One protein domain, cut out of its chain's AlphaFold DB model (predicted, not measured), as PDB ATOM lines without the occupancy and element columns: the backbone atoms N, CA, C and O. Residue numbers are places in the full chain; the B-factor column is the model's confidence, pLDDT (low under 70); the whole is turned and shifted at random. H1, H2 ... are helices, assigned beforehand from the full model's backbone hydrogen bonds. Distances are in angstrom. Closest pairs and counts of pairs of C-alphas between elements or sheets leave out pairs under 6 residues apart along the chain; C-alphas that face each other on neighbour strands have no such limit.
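This is residues 107 to 255 of the 255 residues of an uncharacterized protein of Abscondita terminalis (UniProt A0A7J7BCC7). The model is a long rod of two overlapping helix pairs: the longest helix, H2, runs loosely beside H1 in the opposite direction, and the last part of H2 packs on H4 of a shorter helical hairpin, H3 and H4, that makes the other end of the rod. Where H1 ends and H2 begins, residues 131 to 145, 147 to 153 and 155 to 160 stick out, and a long link without a named element, residues 183 to 201, leads from H2 to H3. The printed part has 149 residues with four named helices, H1 to H4 in chain order, and no named strand; the class is all helix. It is loose, with a radius of gyration of the C-alphas of 21.6 A, and it spans 75 by 25 by 20 A.

Start at H2, residues 148 to 182. With its residues 167 to 182 alone it touches H4, residues 227 to 254, at a shallow tilt of 21 degrees, opposite ways; look at Val 174 and Leu 251, their closest C-alphas, 6.2 A apart. H4 in turn touches H3, residues 202 to 221, and the two form a helical hairpin at a shallow tilt of 23 degrees, their closest C-alphas, those of Arg 216 and Val 229, being 6.0 A apart. Go back to H2 to find H1, residues 107 to 140, close but not clearly touching: the closest C-alphas are those of Arg 119 and Leu 173, 7.1 A apart. H1 and H2 run opposite ways at a shallow tilt of 33 degrees, only just short of steep. H1 is also close to H3 but not clearly touching it, with the C-alphas of Ile 108 and Asn 210, their closest, 7.8 A apart, at a steep tilt of 40 degrees, opposite ways. H1 and H4 are apart, and so are H2 and H3. In H1, H3 and H4 every O i to N i+4 pair is within hydrogen-bond range; in H2 30 of 31 are.

Find C-alpha 148 at (6.926, -120.980, -27.553); from there H2 runs 51.4 A to C-alpha 182 at (4.869, -107.302, -77.108). H1 begins at C-alpha 107, at (-1.937, -88.868, -70.947), and measures 49.9 A to C-alpha 140. H3 measures 28.7 A from C-alpha 202 to C-alpha 221. H4 runs 41.2 A from C-alpha 227 to C-alpha 254, at (13.318, -113.060, -60.019).

Look to Ser 147 and Ser 225 for the two C-alphas farthest apart, 75.9 A. The printed part has no cut and ends at residue 255, the chain's last. The link from H2 to H3 is long, with 19 residues; that from H1 to H2 is short, and that from H3 to H4 is tight. The mean pLDDT of the printed part is 77.6, and residues 126 to 155, 194 to 200 and 255 are under 70.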
ATOM      1  N   GLN A 107      -1.939 -87.709 -70.054       78.38
ATOM      2  CA  GLN A 107      -1.937 -88.868 -70.947       78.38
ATOM      3  C   GLN A 107      -1.084 -90.020 -70.397       78.38
ATOM      4  O   GLN A 107      -1.492 -91.182 -70.461       78.38
ATOM      5  N   ILE A 108       0.080 -89.716 -69.817       74.19
ATOM      6  CA  ILE A 108       0.897 -90.717 -69.120       74.19
ATOM      7  C   ILE A 108       0.146 -91.233 -67.884       74.19
ATOM      8  O   ILE A 108       0.046 -92.442 -67.699       74.19
ATOM      9  N   ALA A 109      -0.440 -90.339 -67.080       72.19
ATOM     10  CA  ALA A 109      -1.158 -90.706 -65.861       72.19
ATOM     11  C   ALA A 109      -2.360 -91.623 -66.128       72.19
ATOM     12  O   ALA A 109      -2.558 -92.581 -65.389       72.19
ATOM     13  N   VAL A 110      -3.129 -91.377 -67.193       79.69
ATOM     14  CA  VAL A 110      -4.256 -92.234 -67.594       79.69
ATOM     15  C   VAL A 110      -3.773 -93.632 -67.980       79.69
ATOM     16  O   VAL A 110      -4.331 -94.611 -67.491       79.69
ATOM     17  N   ASN A 111      -2.711 -93.741 -68.787       78.25
ATOM     18  CA  ASN A 111      -2.146 -95.047 -69.151       78.25
ATOM     19  C   ASN A 111      -1.580 -95.786 -67.929       78.25
ATOM     20  O   ASN A 111      -1.765 -96.993 -67.794       78.25
ATOM     21  N   THR A 112      -0.921 -95.068 -67.014       80.06
ATOM     22  CA  THR A 112      -0.454 -95.634 -65.742       80.06
ATOM     23  C   THR A 112      -1.621 -96.090 -64.867       80.06
ATOM     24  O   THR A 112      -1.553 -97.169 -64.289       80.06
ATOM     25  N   ALA A 113      -2.702 -95.313 -64.772       80.56
ATOM     26  CA  ALA A 113      -3.869 -95.666 -63.970       80.56
ATOM     27  C   ALA A 113      -4.594 -96.905 -64.516       80.56
ATOM     28  O   ALA A 113      -4.974 -97.768 -63.730       80.56
ATOM     29  N   GLU A 114      -4.745 -97.015 -65.840       82.00
ATOM     30  CA  GLU A 114      -5.296 -98.210 -66.496       82.00
ATOM     31  C   GLU A 114      -4.442 -99.443 -66.174       82.00
ATOM     32  O   GLU A 114      -4.959-100.451 -65.704       82.00
ATOM     33  N   PHE A 115      -3.120 -99.321 -66.288       81.88
ATOM     34  CA  PHE A 115      -2.202-100.406 -65.952       81.88
ATOM     35  C   PHE A 115      -2.248-100.809 -64.466       81.88
ATOM     36  O   PHE A 115      -2.220-101.994 -64.137       81.88
ATOM     37  N   ILE A 116      -2.328 -99.837 -63.549       79.38
ATOM     38  CA  ILE A 116      -2.466-100.105 -62.109       79.38
ATOM     39  C   ILE A 116      -3.800-100.788 -61.813       79.38
ATOM     40  O   ILE A 116      -3.835-101.692 -60.983       79.38
ATOM     41  N   LYS A 117      -4.883-100.382 -62.477       79.50
ATOM     42  CA  LYS A 117      -6.183-101.033 -62.326       79.50
ATOM     43  C   LYS A 117      -6.107-102.504 -62.736       79.50
ATOM     44  O   LYS A 117      -6.457-103.356 -61.929       79.50
ATOM     45  N   ASP A 118      -5.575-102.790 -63.923       79.19
ATOM     46  CA  ASP A 118      -5.412-104.167 -64.407       79.19
ATOM     47  C   ASP A 118      -4.568-105.007 -63.434       79.19
ATOM     48  O   ASP A 118      -4.822-106.193 -63.225       79.19
ATOM     49  N   ARG A 119      -3.575-104.381 -62.788       77.06
ATOM     50  CA  ARG A 119      -2.755-105.020 -61.755       77.06
ATOM     51  C   ARG A 119      -3.552-105.313 -60.481       77.06
ATOM     52  O   ARG A 119      -3.385-106.388 -59.910       77.06
ATOM     53  N   LEU A 120      -4.361-104.365 -60.002       78.62
ATOM     54  CA  LEU A 120      -5.176-104.543 -58.796       78.62
ATOM     55  C   LEU A 120      -6.205-105.658 -58.982       78.62
ATOM     56  O   LEU A 120      -6.315-106.501 -58.098       78.62
ATOM     57  N   ASP A 121      -6.855-105.730 -60.145       77.69
ATOM     58  CA  ASP A 121      -7.826-106.786 -60.462       77.69
ATOM     59  C   ASP A 121      -7.191-108.197 -60.354       77.69
ATOM     60  O   ASP A 121      -7.825-109.143 -59.884       77.69
ATOM     61  N   ILE A 122      -5.913-108.343 -60.732       70.75
ATOM     62  CA  ILE A 122      -5.155-109.601 -60.595       70.75
ATOM     63  C   ILE A 122      -4.818-109.892 -59.125       70.75
ATOM     64  O   ILE A 122      -5.052-111.002 -58.644       70.75
ATOM     65  N   ILE A 123      -4.297-108.894 -58.402       70.69
ATOM     66  CA  ILE A 123      -3.919-109.034 -56.986       70.69
ATOM     67  C   ILE A 123      -5.139-109.376 -56.117       70.69
ATOM     68  O   ILE A 123      -5.035-110.218 -55.224       70.69
ATOM     69  N   GLU A 124      -6.299-108.768 -56.374       70.50
ATOM     70  CA  GLU A 124      -7.548-109.057 -55.657       70.50
ATOM     71  C   GLU A 124      -7.992-110.516 -55.838       70.50
ATOM     72  O   GLU A 124      -8.369-111.176 -54.865       70.50
ATOM     73  N   GLY A 125      -7.879-111.056 -57.058       70.44
ATOM     74  CA  GLY A 125      -8.142-112.473 -57.321       70.44
ATOM     75  C   GLY A 125      -7.207-113.414 -56.551       70.44
ATOM     76  O   GLY A 125      -7.627-114.479 -56.093       70.44
ATOM     77  N   GLU A 126      -5.949-113.018 -56.358       66.25
ATOM     78  CA  GLU A 126      -4.935-113.822 -55.668       66.25
ATOM     79  C   GLU A 126      -5.033-113.751 -54.149       66.25
ATOM     80  O   GLU A 126      -4.932-114.784 -53.484       66.25
ATOM     81  N   LEU A 127      -5.302-112.575 -53.582       65.19
ATOM     82  CA  LEU A 127      -5.576-112.433 -52.151       65.19
ATOM     83  C   LEU A 127      -6.774-113.289 -51.729       65.19
ATOM     84  O   LEU A 127      -6.688-113.971 -50.708       65.19
ATOM     85  N   GLY A 128      -7.834-113.354 -52.544       63.34
ATOM     86  CA  GLY A 128      -8.967-114.249 -52.287       63.34
ATOM     87  C   GLY A 128      -8.571-115.734 -52.247       63.34
ATOM     88  O   GLY A 128      -9.049-116.491 -51.398       63.34
ATOM     89  N   ALA A 129      -7.640-116.159 -53.108       60.97
ATOM     90  CA  ALA A 129      -7.099-117.520 -53.087       60.97
ATOM     91  C   ALA A 129      -6.191-117.777 -51.866       60.97
ATOM     92  O   ALA A 129      -6.211-118.871 -51.286       60.97
ATOM     93  N   VAL A 130      -5.418-116.774 -51.437       58.88
ATOM     94  CA  VAL A 130      -4.561-116.849 -50.244       58.88
ATOM     95  C   VAL A 130      -5.399-116.923 -48.967       58.88
ATOM     96  O   VAL A 130      -5.127-117.784 -48.129       58.88
ATOM     97  N   GLU A 131      -6.436-116.097 -48.821       60.69
ATOM     98  CA  GLU A 131      -7.342-116.126 -47.663       60.69
ATOM     99  C   GLU A 131      -8.046-117.479 -47.530       60.69
ATOM    100  O   GLU A 131      -8.043-118.060 -46.441       60.69
ATOM    101  N   SER A 132      -8.537-118.044 -48.638       63.25
ATOM    102  CA  SER A 132      -9.136-119.386 -48.655       63.25
ATOM    103  C   SER A 132      -8.135-120.483 -48.263       63.25
ATOM    104  O   SER A 132      -8.479-121.414 -47.531       63.25
ATOM    105  N   THR A 133      -6.869-120.354 -48.674       58.22
ATOM    106  CA  THR A 133      -5.803-121.295 -48.294       58.22
ATOM    107  C   THR A 133      -5.441-121.177 -46.806       58.22
ATOM    108  O   THR A 133      -5.272-122.191 -46.129       58.22
ATOM    109  N   ILE A 134      -5.360-119.955 -46.263       60.22
ATOM    110  CA  ILE A 134      -5.093-119.706 -44.834       60.22
ATOM    111  C   ILE A 134      -6.242-120.223 -43.970       60.22
ATOM    112  O   ILE A 134      -5.997-120.823 -42.922       60.22
ATOM    113  N   GLU A 135      -7.486-120.006 -44.392       62.47
ATOM    114  CA  GLU A 135      -8.662-120.549 -43.719       62.47
ATOM    115  C   GLU A 135      -8.609-122.081 -43.700       62.47
ATOM    116  O   GLU A 135      -8.768-122.678 -42.637       62.47
ATOM    117  N   GLY A 136      -8.246-122.712 -44.823       63.22
ATOM    118  CA  GLY A 136      -8.006-124.154 -44.908       63.22
ATOM    119  C   GLY A 136      -6.957-124.650 -43.909       63.22
ATOM    120  O   GLY A 136      -7.239-125.551 -43.124       63.22
ATOM    121  N   ILE A 137      -5.784-124.010 -43.854       60.94
ATOM    122  CA  ILE A 137      -4.695-124.380 -42.931       60.94
ATOM    123  C   ILE A 137      -5.096-124.158 -41.462       60.94
ATOM    124  O   ILE A 137      -4.725-124.958 -40.600       60.94
ATOM    125  N   LYS A 138      -5.863-123.103 -41.149       61.09
ATOM    126  CA  LYS A 138      -6.392-122.848 -39.793       61.09
ATOM    127  C   LYS A 138      -7.446-123.873 -39.376       61.09
ATOM    128  O   LYS A 138      -7.458-124.287 -38.217       61.09
ATOM    129  N   VAL A 139      -8.322-124.272 -40.298       62.50
ATOM    130  CA  VAL A 139      -9.353-125.297 -40.072       62.50
ATOM    131  C   VAL A 139      -8.716-126.679 -39.907       62.50
ATOM    132  O   VAL A 139      -9.115-127.436 -39.019       62.50
ATOM    133  N   GLU A 140      -7.704-126.996 -40.715       59.28
ATOM    134  CA  GLU A 140      -6.988-128.272 -40.681       59.28
ATOM    135  C   GLU A 140      -6.126-128.412 -39.415       59.28
ATOM    136  O   GLU A 140      -6.131-129.463 -38.776       59.28
ATOM    137  N   ASN A 141      -5.494-127.323 -38.958       58.47
ATOM    138  CA  ASN A 141      -4.675-127.295 -37.739       58.47
ATOM    139  C   ASN A 141      -5.448-126.930 -36.457       58.47
ATOM    140  O   ASN A 141      -4.862-126.336 -35.555       58.47
ATOM    141  N   LYS A 142      -6.748-127.262 -36.374       51.75
ATOM    142  CA  LYS A 142      -7.652-127.124 -35.205       51.75
ATOM    143  C   LYS A 142      -6.989-126.612 -33.911       51.75
ATOM    144  O   LYS A 142      -6.668-127.404 -33.028       51.75
ATOM    145  N   GLY A 143      -6.830-125.292 -33.787       55.00
ATOM    146  CA  GLY A 143      -6.464-124.621 -32.533       55.00
ATOM    147  C   GLY A 143      -5.282-125.236 -31.775       55.00
ATOM    148  O   GLY A 143      -5.395-125.441 -30.568       55.00
ATOM    149  N   VAL A 144      -4.179-125.571 -32.455       50.72
ATOM    150  CA  VAL A 144      -2.977-126.069 -31.772       50.72
ATOM    151  C   VAL A 144      -2.475-124.993 -30.800       50.72
ATOM    152  O   VAL A 144      -2.139-123.881 -31.204       50.72
ATOM    153  N   ASP A 145      -2.452-125.328 -29.510       55.94
ATOM    154  CA  ASP A 145      -1.851-124.522 -28.449       55.94
ATOM    155  C   ASP A 145      -0.331-124.674 -28.547       55.94
ATOM    156  O   ASP A 145       0.275-125.672 -28.136       55.94
ATOM    157  N   VAL A 146       0.275-123.733 -29.257       48.81
ATOM    158  CA  VAL A 146       1.673-123.797 -29.640       48.81
ATOM    159  C   VAL A 146       2.515-123.174 -28.533       48.81
ATOM    160  O   VAL A 146       2.679-121.956 -28.453       48.81
ATOM    161  N   SER A 147       3.098-124.030 -27.691       57.84
ATOM    162  CA  SER A 147       4.197-123.622 -26.814       57.84
ATOM    163  C   SER A 147       5.314-122.955 -27.632       57.84
ATOM    164  O   SER A 147       5.512-123.257 -28.809       57.84
ATOM    165  N   THR A 148       6.035-122.025 -27.003       55.81
ATOM    166  CA  THR A 148       6.926-120.980 -27.553       55.81
ATOM    167  C   THR A 148       7.793-121.353 -28.771       55.81
ATOM    168  O   THR A 148       8.108-120.483 -29.581       55.81
ATOM    169  N   ALA A 149       8.151-122.628 -28.950       52.09
ATOM    170  CA  ALA A 149       8.893-123.132 -30.106       52.09
ATOM    171  C   ALA A 149       8.112-123.055 -31.430       52.09
ATOM    172  O   ALA A 149       8.695-122.723 -32.461       52.09
ATOM    173  N   GLY A 150       6.802-123.309 -31.436       58.00
ATOM    174  CA  GLY A 150       6.059-123.192 -32.688       58.00
ATOM    175  C   GLY A 150       5.636-121.753 -33.003       58.00
ATOM    176  O   GLY A 150       5.348-121.477 -34.155       58.00
ATOM    177  N   GLY A 151       5.670-120.810 -32.051       60.12
ATOM    178  CA  GLY A 151       5.469-119.386 -32.356       60.12
ATOM    179  C   GLY A 151       6.559-118.831 -33.282       60.12
ATOM    180  O   GLY A 151       6.260-118.073 -34.199       60.12
ATOM    181  N   ILE A 152       7.808-119.277 -33.093       61.34
ATOM    182  CA  ILE A 152       8.943-118.945 -33.972       61.34
ATOM    183  C   ILE A 152       8.778-119.624 -35.335       61.34
ATOM    184  O   ILE A 152       8.881-118.955 -36.358       61.34
ATOM    185  N   TYR A 153       8.432-120.914 -35.354       63.06
ATOM    186  CA  TYR A 153       8.181-121.653 -36.597       63.06
ATOM    187  C   TYR A 153       7.035-121.041 -37.421       63.06
ATOM    188  O   TYR A 153       7.172-120.839 -38.621       63.06
ATOM    189  N   PHE A 154       5.922-120.670 -36.780       66.31
ATOM    190  CA  PHE A 154       4.826-119.953 -37.436       66.31
ATOM    191  C   PHE A 154       5.252-118.556 -37.911       66.31
ATOM    192  O   PHE A 154       4.796-118.115 -38.964       66.31
ATOM    193  N   GLY A 155       6.133-117.869 -37.177       69.75
ATOM    194  CA  GLY A 155       6.732-116.601 -37.601       69.75
ATOM    195  C   GLY A 155       7.562-116.738 -38.880       69.75
ATOM    196  O   GLY A 155       7.337-115.990 -39.829       69.75
ATOM    197  N   GLU A 156       8.452-117.731 -38.940       75.44
ATOM    198  CA  GLU A 156       9.256-118.039 -40.129       75.44
ATOM    199  C   GLU A 156       8.374-118.454 -41.312       75.44
ATOM    200  O   GLU A 156       8.530-117.923 -42.408       75.44
ATOM    201  N   VAL A 157       7.388-119.332 -41.099       73.56
ATOM    202  CA  VAL A 157       6.434-119.743 -42.146       73.56
ATOM    203  C   VAL A 157       5.663-118.543 -42.705       73.56
ATOM    204  O   VAL A 157       5.517-118.423 -43.922       73.56
ATOM    205  N   ASN A 158       5.204-117.628 -41.845       73.62
ATOM    206  CA  ASN A 158       4.529-116.407 -42.283       73.62
ATOM    207  C   ASN A 158       5.467-115.484 -43.075       73.62
ATOM    208  O   ASN A 158       5.052-114.934 -44.095       73.62
ATOM    209  N   GLN A 159       6.725-115.339 -42.643       79.19
ATOM    210  CA  GLN A 159       7.722-114.544 -43.358       79.19
ATOM    211  C   GLN A 159       8.014-115.133 -44.743       79.19
ATOM    212  O   GLN A 159       7.864-114.429 -45.740       79.19
ATOM    213  N   TYR A 160       8.334-116.426 -44.830       79.75
ATOM    214  CA  TYR A 160       8.581-117.101 -46.106       79.75
ATOM    215  C   TYR A 160       7.371-117.026 -47.039       79.75
ATOM    216  O   TYR A 160       7.524-116.823 -48.244       79.75
ATOM    217  N   LYS A 161       6.148-117.143 -46.505       72.75
ATOM    218  CA  LYS A 161       4.936-117.010 -47.320       72.75
ATOM    219  C   LYS A 161       4.741-115.580 -47.827       72.75
ATOM    220  O   LYS A 161       4.349-115.405 -48.981       72.75
ATOM    221  N   SER A 162       5.041-114.570 -47.009       76.50
ATOM    222  CA  SER A 162       5.013-113.167 -47.433       76.50
ATOM    223  C   SER A 162       6.052-112.884 -48.519       76.50
ATOM    224  O   SER A 162       5.725-112.236 -49.511       76.50
ATOM    225  N   GLU A 163       7.279-113.385 -48.369       81.31
ATOM    226  CA  GLU A 163       8.341-113.260 -49.374       81.31
ATOM    227  C   GLU A 163       7.940-113.943 -50.689       81.31
ATOM    228  O   GLU A 163       8.016-113.329 -51.752       81.31
ATOM    229  N   SER A 164       7.403-115.165 -50.616       80.44
ATOM    230  CA  SER A 164       6.881-115.894 -51.779       80.44
ATOM    231  C   SER A 164       5.758-115.138 -52.492       80.44
ATOM    232  O   SER A 164       5.747-115.093 -53.719       80.44
ATOM    233  N   THR A 165       4.843-114.516 -51.746       76.25
ATOM    234  CA  THR A 165       3.736-113.731 -52.321       76.25
ATOM    235  C   THR A 165       4.253-112.467 -53.013       76.25
ATOM    236  O   THR A 165       3.788-112.114 -54.097       76.25
ATOM    237  N   ASN A 166       5.255-111.801 -52.430       77.56
ATOM    238  CA  ASN A 166       5.892-110.632 -53.036       77.56
ATOM    239  C   ASN A 166       6.609-110.989 -54.347       77.56
ATOM    240  O   ASN A 166       6.474-110.268 -55.333       77.56
ATOM    241  N   ILE A 167       7.337-112.110 -54.371       82.31
ATOM    242  CA  ILE A 167       8.000-112.626 -55.577       82.31
ATOM    243  C   ILE A 167       6.967-112.940 -56.664       82.31
ATOM    244  O   ILE A 167       7.130-112.497 -57.799       82.31
ATOM    245  N   GLU A 168       5.876-113.632 -56.323       79.81
ATOM    246  CA  GLU A 168       4.801-113.953 -57.269       79.81
ATOM    247  C   GLU A 168       4.143-112.684 -57.840       79.81
ATOM    248  O   GLU A 168       3.981-112.555 -59.055       79.81
ATOM    249  N   THR A 169       3.862-111.702 -56.979       77.12
ATOM    250  CA  THR A 169       3.316-110.397 -57.388       77.12
ATOM    251  C   THR A 169       4.261-109.670 -58.347       77.12
ATOM    252  O   THR A 169       3.823-109.110 -59.355       77.12
ATOM    253  N   ASN A 170       5.565-109.682 -58.058       78.56
ATOM    254  CA  ASN A 170       6.573-109.064 -58.916       78.56
ATOM    255  C   ASN A 170       6.684-109.792 -60.260       78.56
ATOM    256  O   ASN A 170       6.697-109.137 -61.295       78.56
ATOM    257  N   MET A 171       6.687-111.127 -60.277       84.50
ATOM    258  CA  MET A 171       6.744-111.909 -61.515       84.50
ATOM    259  C   MET A 171       5.557-111.594 -62.435       84.50
ATOM    260  O   MET A 171       5.737-111.351 -63.627       84.50
ATOM    261  N   ARG A 172       4.347-111.492 -61.877       80.50
ATOM    262  CA  ARG A 172       3.136-111.152 -62.641       80.50
ATOM    263  C   ARG A 172       3.167-109.737 -63.198       80.50
ATOM    264  O   ARG A 172       2.811-109.530 -64.355       80.50
ATOM    265  N   LEU A 173       3.649-108.767 -62.419       80.88
ATOM    266  CA  LEU A 173       3.866-107.399 -62.899       80.88
ATOM    267  C   LEU A 173       4.792-107.377 -64.128       80.88
ATOM    268  O   LEU A 173       4.531-106.674 -65.107       80.88
ATOM    269  N   VAL A 174       5.864-108.164 -64.086       85.69
ATOM    270  CA  VAL A 174       6.823-108.280 -65.189       85.69
ATOM    271  C   VAL A 174       6.190-108.932 -66.409       85.69
ATOM    272  O   VAL A 174       6.372-108.450 -67.526       85.69
ATOM    273  N   GLU A 175       5.385-109.976 -66.220       87.75
ATOM    274  CA  GLU A 175       4.634-110.618 -67.300       87.75
ATOM    275  C   GLU A 175       3.594-109.688 -67.939       87.75
ATOM    276  O   GLU A 175       3.453-109.675 -69.167       87.75
ATOM    277  N   MET A 176       2.909-108.864 -67.142       86.25
ATOM    278  CA  MET A 176       2.012-107.821 -67.648       86.25
ATOM    279  C   MET A 176       2.773-106.822 -68.518       86.25
ATOM    280  O   MET A 176       2.353-106.535 -69.640       86.25
ATOM    281  N   MET A 177       3.921-106.331 -68.044       88.19
ATOM    282  CA  MET A 177       4.764-105.410 -68.808       88.19
ATOM    283  C   MET A 177       5.299-106.053 -70.085       88.19
ATOM    284  O   MET A 177       5.232-105.453 -71.157       88.19
ATOM    285  N   ARG A 178       5.752-107.304 -70.016       89.56
ATOM    286  CA  ARG A 178       6.179-108.083 -71.182       89.56
ATOM    287  C   ARG A 178       5.046-108.238 -72.197       89.56
ATOM    288  O   ARG A 178       5.265-108.075 -73.398       89.56
ATOM    289  N   THR A 179       3.827-108.509 -71.739       89.81
ATOM    290  CA  THR A 179       2.634-108.596 -72.596       89.81
ATOM    291  C   THR A 179       2.310-107.248 -73.239       89.81
ATOM    292  O   THR A 179       2.071-107.180 -74.447       89.81
ATOM    293  N   TYR A 180       2.372-106.164 -72.462       88.81
ATOM    294  CA  TYR A 180       2.163-104.798 -72.940       88.81
ATOM    295  C   TYR A 180       3.167-104.414 -74.035       88.81
ATOM    296  O   TYR A 180       2.787-103.934 -75.108       88.81
ATOM    297  N   LEU A 181       4.455-104.672 -73.800       89.88
ATOM    298  CA  LEU A 181       5.537-104.343 -74.726       89.88
ATOM    299  C   LEU A 181       5.449-105.153 -76.024       89.88
ATOM    300  O   LEU A 181       5.649-104.583 -77.099       89.88
ATOM    301  N   ASN A 182       5.047-106.425 -75.947       89.94
ATOM    302  CA  ASN A 182       4.869-107.302 -77.108       89.94
ATOM    303  C   ASN A 182       3.566-107.062 -77.891       89.94
ATOM    304  O   ASN A 182       3.393-107.595 -78.993       89.94
ATOM    305  N   ASN A 183       2.646-106.249 -77.369       89.00
ATOM    306  CA  ASN A 183       1.405-105.932 -78.062       89.00
ATOM    307  C   ASN A 183       1.661-105.008 -79.267       89.00
ATOM    308  O   ASN A 183       1.914-103.810 -79.122       89.00
ATOM    309  N   LYS A 184       1.516-105.558 -80.481       83.62
ATOM    310  CA  LYS A 184       1.686-104.821 -81.747       83.62
ATOM    311  C   LYS A 184       0.726-103.636 -81.897       83.62
ATOM    312  O   LYS A 184       1.095-102.646 -82.518       83.62
ATOM    313  N   GLY A 185      -0.473-103.710 -81.316       85.88
ATOM    314  CA  GLY A 185      -1.436-102.606 -81.321       85.88
ATOM    315  C   GLY A 185      -1.010-101.419 -80.451       85.88
ATOM    316  O   GLY A 185      -1.546-100.327 -80.610       85.88
ATOM    317  N   LYS A 186      -0.027-101.611 -79.561       84.69
ATOM    318  CA  LYS A 186       0.500-100.587 -78.648       84.69
ATOM    319  C   LYS A 186       1.883-100.073 -79.062       84.69
ATOM    320  O   LYS A 186       2.512 -99.383 -78.267       84.69
ATOM    321  N   LYS A 187       2.374-100.400 -80.270       80.56
ATOM    322  CA  LYS A 187       3.753-100.141 -80.747       80.56
ATOM    323  C   LYS A 187       4.231 -98.692 -80.543       80.56
ATOM    324  O   LYS A 187       5.356 -98.495 -80.099       80.56
ATOM    325  N   ASN A 188       3.346 -97.721 -80.778       84.69
ATOM    326  CA  ASN A 188       3.599 -96.279 -80.626       84.69
ATOM    327  C   ASN A 188       2.736 -95.653 -79.514       84.69
ATOM    328  O   ASN A 188       2.381 -94.477 -79.565       84.69
ATOM    329  N   SER A 189       2.316 -96.459 -78.541       89.81
ATOM    330  CA  SER A 189       1.572 -96.000 -77.368       89.81
ATOM    331  C   SER A 189       2.525 -95.740 -76.212       89.81
ATOM    332  O   SER A 189       3.542 -96.416 -76.092       89.81
ATOM    333  N   LEU A 190       2.158 -94.804 -75.338       90.69
ATOM    334  CA  LEU A 190       2.895 -94.548 -74.103       90.69
ATOM    335  C   LEU A 190       3.003 -95.829 -73.276       90.69
ATOM    336  O   LEU A 190       2.064 -96.622 -73.227       90.69
ATOM    337  N   ILE A 191       4.141 -96.034 -72.633       91.31
ATOM    338  CA  ILE A 191       4.351 -97.121 -71.683       91.31
ATOM    339  C   ILE A 191       3.998 -96.597 -70.283       91.31
ATOM    340  O   ILE A 191       4.430 -95.498 -69.932       91.31
ATOM    341  N   PRO A 192       3.221 -97.341 -69.478       85.19
ATOM    342  CA  PRO A 192       2.967 -96.992 -68.086       85.19
ATOM    343  C   PRO A 192       4.268 -96.700 -67.330       85.19
ATOM    344  O   PRO A 192       5.212 -97.485 -67.389       85.19
ATOM    345  N   SER A 193       4.312 -95.568 -66.628       80.19
ATOM    346  CA  SER A 193       5.405 -95.212 -65.713       80.19
ATOM    347  C   SER A 193       5.029 -95.534 -64.263       80.19
ATOM    348  O   SER A 193       3.849 -95.698 -63.950       80.19
ATOM    349  N   ASN A 194       6.022 -95.570 -63.376       69.19
ATOM    350  CA  ASN A 194       5.957 -95.962 -61.967       69.19
ATOM    351  C   ASN A 194       5.396 -97.371 -61.765       69.19
ATOM    352  O   ASN A 194       4.576 -97.615 -60.881       69.19
ATOM    353  N   THR A 195       5.835 -98.316 -62.593       68.88
ATOM    354  CA  THR A 195       5.299 -99.685 -62.564       68.88
ATOM    355  C   THR A 195       5.768-100.474 -61.339       68.88
ATOM    356  O   THR A 195       5.133-101.455 -60.961       68.88
ATOM    357  N   GLY A 196       6.823-100.009 -60.659       68.94
ATOM    358  CA  GLY A 196       7.468-100.709 -59.542       68.94
ATOM    359  C   GLY A 196       8.637-101.591 -59.986       68.94
ATOM    360  O   GLY A 196       9.210-102.299 -59.165       68.94
ATOM    361  N   LEU A 197       9.005-101.530 -61.270       68.44
ATOM    362  CA  LEU A 197      10.185-102.177 -61.834       68.44
ATOM    363  C   LEU A 197      11.414-101.295 -61.579       68.44
ATOM    364  O   LEU A 197      11.708-100.373 -62.336       68.44
ATOM    365  N   VAL A 198      12.094-101.534 -60.458       58.66
ATOM    366  CA  VAL A 198      13.166-100.649 -59.959       58.66
ATOM    367  C   VAL A 198      14.559-101.006 -60.485       58.66
ATOM    368  O   VAL A 198      15.487-100.210 -60.344       58.66
ATOM    369  N   GLU A 199      14.731-102.180 -61.092       61.94
ATOM    370  CA  GLU A 199      16.047-102.633 -61.544       61.94
ATOM    371  C   GLU A 199      16.399-102.142 -62.958       61.94
ATOM    372  O   GLU A 199      15.549-101.983 -63.833       61.94
ATOM    373  N   GLY A 200      17.691-101.877 -63.188       59.03
ATOM    374  CA  GLY A 200      18.249-101.712 -64.535       59.03
ATOM    375  C   GLY A 200      17.944-100.402 -65.278       59.03
ATOM    376  O   GLY A 200      18.094-100.374 -66.497       59.03
ATOM    377  N   ASN A 201      17.555 -99.313 -64.597       72.06
ATOM    378  CA  ASN A 201      17.204 -98.021 -65.228       72.06
ATOM    379  C   ASN A 201      16.002 -98.101 -66.204       72.06
ATOM    380  O   ASN A 201      15.825 -97.233 -67.061       72.06
ATOM    381  N   VAL A 202      15.149 -99.124 -66.068       83.31
ATOM    382  CA  VAL A 202      13.955 -99.314 -66.914       83.31
ATOM    383  C   VAL A 202      13.034 -98.096 -66.849       83.31
ATOM    384  O   VAL A 202      12.561 -97.618 -67.876       83.31
ATOM    385  N   GLU A 203      12.834 -97.541 -65.655       83.44
ATOM    386  CA  GLU A 203      11.956 -96.389 -65.444       83.44
ATOM    387  C   GLU A 203      12.452 -95.128 -66.180       83.44
ATOM    388  O   GLU A 203      11.661 -94.396 -66.777       83.44
ATOM    389  N   GLY A 204      13.772 -94.910 -66.223       84.88
ATOM    390  CA  GLY A 204      14.380 -93.832 -67.005       84.88
ATOM    391  C   GLY A 204      14.191 -94.032 -68.510       84.88
ATOM    392  O   GLY A 204      13.798 -93.104 -69.216       84.88
ATOM    393  N   GLN A 205      14.378 -95.262 -68.999       88.06
ATOM    394  CA  GLN A 205      14.155 -95.604 -70.408       88.06
ATOM    395  C   GLN A 205      12.685 -95.440 -70.823       88.06
ATOM    396  O   GLN A 205      12.405 -94.952 -71.918       88.06
ATOM    397  N   ILE A 206      11.741 -95.807 -69.950       89.25
ATOM    398  CA  ILE A 206      10.304 -95.588 -70.161       89.25
ATOM    399  C   ILE A 206       9.996 -94.091 -70.249       89.25
ATOM    400  O   ILE A 206       9.247 -93.672 -71.136       89.25
ATOM    401  N   ALA A 207      10.581 -93.274 -69.369       86.81
ATOM    402  CA  ALA A 207      10.390 -91.827 -69.393       86.81
ATOM    403  C   ALA A 207      10.887 -91.208 -70.711       86.81
ATOM    404  O   ALA A 207      10.157 -90.440 -71.343       86.81
ATOM    405  N   GLU A 208      12.087 -91.580 -71.165       88.06
ATOM    406  CA  GLU A 208      12.644 -91.131 -72.448       88.06
ATOM    407  C   GLU A 208      11.789 -91.577 -73.641       88.06
ATOM    408  O   GLU A 208      11.466 -90.766 -74.515       88.06
ATOM    409  N   TYR A 209      11.357 -92.841 -73.651       92.81
ATOM    410  CA  TYR A 209      10.467 -93.377 -74.679       92.81
ATOM    411  C   TYR A 209       9.144 -92.604 -74.740       92.81
ATOM    412  O   TYR A 209       8.716 -92.197 -75.819       92.81
ATOM    413  N   ASN A 210       8.512 -92.336 -73.595       89.75
ATOM    414  CA  ASN A 210       7.247 -91.604 -73.542       89.75
ATOM    415  C   ASN A 210       7.385 -90.178 -74.084       89.75
ATOM    416  O   ASN A 210       6.539 -89.739 -74.863       89.75
ATOM    417  N   ILE A 211       8.471 -89.475 -73.746       86.19
ATOM    418  CA  ILE A 211       8.777 -88.151 -74.310       86.19
ATOM    419  C   ILE A 211       8.899 -88.234 -75.839       86.19
ATOM    420  O   ILE A 211       8.338 -87.400 -76.559       86.19
ATOM    421  N   ALA A 212       9.600 -89.249 -76.352       87.50
ATOM    422  CA  ALA A 212       9.762 -89.456 -77.786       87.50
ATOM    423  C   ALA A 212       8.426 -89.775 -78.485       87.50
ATOM    424  O   ALA A 212       8.152 -89.205 -79.542       87.50
ATOM    425  N   VAL A 213       7.556 -90.598 -77.885       93.12
ATOM    426  CA  VAL A 213       6.216 -90.907 -78.419       93.12
ATOM    427  C   VAL A 213       5.354 -89.650 -78.501       93.12
ATOM    428  O   VAL A 213       4.741 -89.397 -79.536       93.12
ATOM    429  N   LEU A 214       5.332 -88.830 -77.447       87.06
ATOM    430  CA  LEU A 214       4.567 -87.577 -77.422       87.06
ATOM    431  C   LEU A 214       5.038 -86.623 -78.522       87.06
ATOM    432  O   LEU A 214       4.232 -86.075 -79.274       87.06
ATOM    433  N   LYS A 215       6.359 -86.473 -78.679       84.69
ATOM    434  CA  LYS A 215       6.944 -85.671 -79.760       84.69
ATOM    435  C   LYS A 215       6.579 -86.219 -81.144       84.69
ATOM    436  O   LYS A 215       6.197 -85.445 -82.020       84.69
ATOM    437  N   ARG A 216       6.656 -87.538 -81.335       89.19
ATOM    438  CA  ARG A 216       6.308 -88.211 -82.593       89.19
ATOM    439  C   ARG A 216       4.842 -88.000 -82.947       89.19
ATOM    440  O   ARG A 216       4.536 -87.697 -84.096       89.19
ATOM    441  N   ASN A 217       3.941 -88.145 -81.978       88.19
ATOM    442  CA  ASN A 217       2.502 -88.007 -82.195       88.19
ATOM    443  C   ASN A 217       2.137 -86.597 -82.658       88.19
ATOM    444  O   ASN A 217       1.441 -86.474 -83.660       88.19
ATOM    445  N   ARG A 218       2.708 -85.557 -82.041       83.44
ATOM    446  CA  ARG A 218       2.521 -84.169 -82.494       83.44
ATOM    447  C   ARG A 218       3.022 -83.933 -83.914       83.44
ATOM    448  O   ARG A 218       2.347 -83.302 -84.714       83.44
ATOM    449  N   LEU A 219       4.202 -84.451 -84.257       80.06
ATOM    450  CA  LEU A 219       4.727 -84.326 -85.623       80.06
ATOM    451  C   LEU A 219       3.849 -85.068 -86.639       80.06
ATOM    452  O   LEU A 219       3.690 -84.610 -87.770       80.06
ATOM    453  N   ALA A 220       3.262 -86.191 -86.230       83.12
ATOM    454  CA  ALA A 220       2.374 -86.984 -87.061       83.12
ATOM    455  C   ALA A 220       0.994 -86.339 -87.282       83.12
ATOM    456  O   ALA A 220       0.350 -86.679 -88.275       83.12
ATOM    457  N   GLU A 221       0.557 -85.390 -86.441       79.19
ATOM    458  CA  GLU A 221      -0.659 -84.590 -86.682       79.19
ATOM    459  C   GLU A 221      -0.564 -83.795 -87.993       79.19
ATOM    460  O   GLU A 221      -1.555 -83.643 -88.704       79.19
ATOM    461  N   GLY A 222       0.647 -83.360 -88.366       72.31
ATOM    462  CA  GLY A 222       0.936 -82.710 -89.649       72.31
ATOM    463  C   GLY A 222       1.055 -83.667 -90.844       72.31
ATOM    464  O   GLY A 222       1.287 -83.215 -91.965       72.31
ATOM    465  N   GLY A 223       0.909 -84.977 -90.622       72.06
ATOM    466  CA  GLY A 223       0.994 -86.027 -91.636       72.06
ATOM    467  C   GLY A 223       2.079 -87.068 -91.345       72.06
ATOM    468  O   GLY A 223       3.228 -86.754 -91.040       72.06
ATOM    469  N   THR A 224       1.732 -88.347 -91.510       71.44
ATOM    470  CA  THR A 224       2.615 -89.489 -91.209       71.44
ATOM    471  C   THR A 224       3.684 -89.763 -92.271       71.44
ATOM    472  O   THR A 224       4.556 -90.596 -92.054       71.44
ATOM    473  N   SER A 225       3.632 -89.092 -93.427       75.19
ATOM    474  CA  SER A 225       4.624 -89.224 -94.511       75.19
ATOM    475  C   SER A 225       5.882 -88.375 -94.297       75.19
ATOM    476  O   SER A 225       6.758 -88.354 -95.158       75.19
ATOM    477  N   ASN A 226       5.961 -87.647 -93.184       78.12
ATOM    478  CA  ASN A 226       7.122 -86.848 -92.824       78.12
ATOM    479  C   ASN A 226       8.329 -87.772 -92.540       78.12
ATOM    480  O   ASN A 226       8.223 -88.607 -91.640       78.12
ATOM    481  N   PRO A 227       9.475 -87.622 -93.237       81.81
ATOM    482  CA  PRO A 227      10.676 -88.423 -92.983       81.81
ATOM    483  C   PRO A 227      11.128 -88.395 -91.518       81.81
ATOM    484  O   PRO A 227      11.539 -89.414 -90.981       81.81
ATOM    485  N   VAL A 228      10.936 -87.268 -90.822       81.94
ATOM    486  CA  VAL A 228      11.257 -87.147 -89.392       81.94
ATOM    487  C   VAL A 228      10.389 -88.077 -88.539       81.94
ATOM    488  O   VAL A 228      10.864 -88.631 -87.556       81.94
ATOM    489  N   VAL A 229       9.119 -88.276 -88.903       86.00
ATOM    490  CA  VAL A 229       8.225 -89.203 -88.187       86.00
ATOM    491  C   VAL A 229       8.672 -90.649 -88.397       86.00
ATOM    492  O   VAL A 229       8.610 -91.431 -87.456       86.00
ATOM    493  N   GLN A 230       9.165 -90.983 -89.592       86.88
ATOM    494  CA  GLN A 230       9.692 -92.315 -89.906       86.88
ATOM    495  C   GLN A 230      10.981 -92.604 -89.126       86.88
ATOM    496  O   GLN A 230      11.062 -93.630 -88.459       86.88
ATOM    497  N   ASP A 231      11.925 -91.660 -89.106       87.38
ATOM    498  CA  ASP A 231      13.150 -91.782 -88.305       87.38
ATOM    499  C   ASP A 231      12.831 -91.936 -86.805       87.38
ATOM    500  O   ASP A 231      13.480 -92.694 -86.082       87.38
ATOM    501  N   MET A 232      11.802 -91.230 -86.319       88.69
ATOM    502  CA  MET A 232      11.333 -91.376 -84.941       88.69
ATOM    503  C   MET A 232      10.659 -92.724 -84.687       88.69
ATOM    504  O   MET A 232      10.836 -93.261 -83.598       88.69
ATOM    505  N   ASP A 233       9.919 -93.281 -85.646       91.81
ATOM    506  CA  ASP A 233       9.334 -94.621 -85.519       91.81
ATOM    507  C   ASP A 233      10.435 -95.687 -85.352       91.81
ATOM    508  O   ASP A 233      10.337 -96.529 -84.457       91.81
ATOM    509  N   ASP A 234      11.525 -95.595 -86.119       92.06
ATOM    510  CA  ASP A 234      12.673 -96.504 -85.990       92.06
ATOM    511  C   ASP A 234      13.395 -96.335 -84.640       92.06
ATOM    512  O   ASP A 234      13.763 -97.314 -83.979       92.06
ATOM    513  N   ALA A 235      13.566 -95.089 -84.184       92.62
ATOM    514  CA  ALA A 235      14.148 -94.805 -82.874       92.62
ATOM    515  C   ALA A 235      13.275 -95.341 -81.725       92.62
ATOM    516  O   ALA A 235      13.793 -95.929 -80.771       92.62
ATOM    517  N   LEU A 236      11.953 -95.178 -81.826       95.06
ATOM    518  CA  LEU A 236      10.986 -95.695 -80.857       95.06
ATOM    519  C   LEU A 236      11.013 -97.223 -80.798       95.06
ATOM    520  O   LEU A 236      10.953 -97.785 -79.704       95.06
ATOM    521  N   ASP A 237      11.175 -97.899 -81.932       94.31
ATOM    522  CA  ASP A 237      11.327 -99.355 -81.977       94.31
ATOM    523  C   ASP A 237      12.588 -99.834 -81.264       94.31
ATOM    524  O   ASP A 237      12.542-100.786 -80.475       94.31
ATOM    525  N   ALA A 238      13.709 -99.146 -81.482       94.19
ATOM    526  CA  ALA A 238      14.954 -99.446 -80.789       94.19
ATOM    527  C   ALA A 238      14.823 -99.242 -79.269       94.19
ATOM    528  O   ALA A 238      15.210-100.118 -78.490       94.19
ATOM    529  N   MET A 239      14.227 -98.125 -78.838       93.62
ATOM    530  CA  MET A 239      13.963 -97.835 -77.423       93.62
ATOM    531  C   MET A 239      13.042 -98.884 -76.792       93.62
ATOM    532  O   MET A 239      13.365 -99.437 -75.742       93.62
ATOM    533  N   ARG A 240      11.934 -99.230 -77.454       93.31
ATOM    534  CA  ARG A 240      10.993-100.250 -76.972       93.31
ATOM    535  C   ARG A 240      11.651-101.623 -76.863       93.31
ATOM    536  O   ARG A 240      11.411-102.341 -75.895       93.31
ATOM    537  N   SER A 241      12.510-101.983 -77.819       92.38
ATOM    538  CA  SER A 241      13.287-103.226 -77.769       92.38
ATOM    539  C   SER A 241      14.267-103.247 -76.591       92.38
ATOM    540  O   SER A 241      14.386-104.276 -75.925       92.38
ATOM    541  N   ASN A 242      14.927-102.123 -76.290       91.56
ATOM    542  CA  ASN A 242      15.785-101.994 -75.108       91.56
ATOM    543  C   ASN A 242      14.998-102.206 -73.811       91.56
ATOM    544  O   ASN A 242      15.417-103.013 -72.984       91.56
ATOM    545  N   ILE A 243      13.839-101.554 -73.681       91.44
ATOM    546  CA  ILE A 243      12.958-101.702 -72.515       91.44
ATOM    547  C   ILE A 243      12.501-103.159 -72.383       91.44
ATOM    548  O   ILE A 243      12.596-103.731 -71.303       91.44
ATOM    549  N   SER A 244      12.075-103.798 -73.477       91.50
ATOM    550  CA  SER A 244      11.665-105.211 -73.456       91.50
ATOM    551  C   SER A 244      12.785-106.131 -72.982       91.50
ATOM    552  O   SER A 244      12.535-107.000 -72.154       91.50
ATOM    553  N   ARG A 245      14.022-105.927 -73.455       90.19
ATOM    554  CA  ARG A 245      15.174-106.713 -72.991       90.19
ATOM    555  C   ARG A 245      15.444-106.512 -71.505       90.19
ATOM    556  O   ARG A 245      15.759-107.480 -70.824       90.19
ATOM    557  N   ALA A 246      15.329-105.284 -71.011       88.31
ATOM    558  CA  ALA A 246      15.543-104.990 -69.600       88.31
ATOM    559  C   ALA A 246      14.453-105.624 -68.712       88.31
ATOM    560  O   ALA A 246      14.769-106.211 -67.681       88.31
ATOM    561  N   VAL A 247      13.193-105.610 -69.161       88.38
ATOM    562  CA  VAL A 247      12.081-106.323 -68.506       88.38
ATOM    563  C   VAL A 247      12.313-107.839 -68.503       88.38
ATOM    564  O   VAL A 247      12.116-108.482 -67.475       88.38
ATOM    565  N   ASP A 248      12.781-108.416 -69.614       88.44
ATOM    566  CA  ASP A 248      13.107-109.848 -69.692       88.44
ATOM    567  C   ASP A 248      14.300-110.228 -68.786       88.44
ATOM    568  O   ASP A 248      14.320-111.327 -68.232       88.44
ATOM    569  N   MET A 249      15.288-109.339 -68.612       85.50
ATOM    570  CA  MET A 249      16.390-109.553 -67.660       85.50
ATOM    571  C   MET A 249      15.875-109.581 -66.223       85.50
ATOM    572  O   MET A 249      16.173-110.523 -65.499       85.50
ATOM    573  N   PHE A 250      15.024-108.626 -65.848       82.50
ATOM    574  CA  PHE A 250      14.430-108.600 -64.515       82.50
ATOM    575  C   PHE A 250      13.552-109.835 -64.239       82.50
ATOM    576  O   PHE A 250      13.592-110.384 -63.142       82.50
ATOM    577  N   LEU A 251      12.822-110.348 -65.244       81.06
ATOM    578  CA  LEU A 251      12.097-111.621 -65.110       81.06
ATOM    579  C   LEU A 251      13.033-112.776 -64.744       81.06
ATOM    580  O   LEU A 251      12.684-113.615 -63.920       81.06
ATOM    581  N   LYS A 252      14.208-112.825 -65.378       83.44
ATOM    582  CA  LYS A 252      15.205-113.870 -65.149       83.44
ATOM    583  C   LYS A 252      15.848-113.763 -63.766       83.44
ATOM    584  O   LYS A 252      16.202-114.792 -63.213       83.44
ATOM    585  N   ASP A 253      15.998-112.556 -63.232       80.38
ATOM    586  CA  ASP A 253      16.614-112.331 -61.920       80.38
ATOM    587  C   ASP A 253      15.664-112.678 -60.756       80.38
ATOM    588  O   ASP A 253      16.120-113.006 -59.662       80.38
ATOM    589  N   ILE A 254      14.345-112.651 -60.994       76.00
ATOM    590  CA  ILE A 254      13.318-113.060 -60.019       76.00
ATOM    591  C   ILE A 254      13.089-114.592 -60.006       76.00
ATOM    592  O   ILE A 254      12.529-115.109 -59.037       76.00
ATOM    593  N   GLN A 255      13.497-115.311 -61.061       66.88
ATOM    594  CA  GLN A 255      13.334-116.769 -61.229       66.88
ATOM    595  C   GLN A 255      14.473-117.582 -60.607       66.88
ATOM    596  O   GLN A 255      14.155-118.627 -59.991       66.88
TER     597      GLN A 255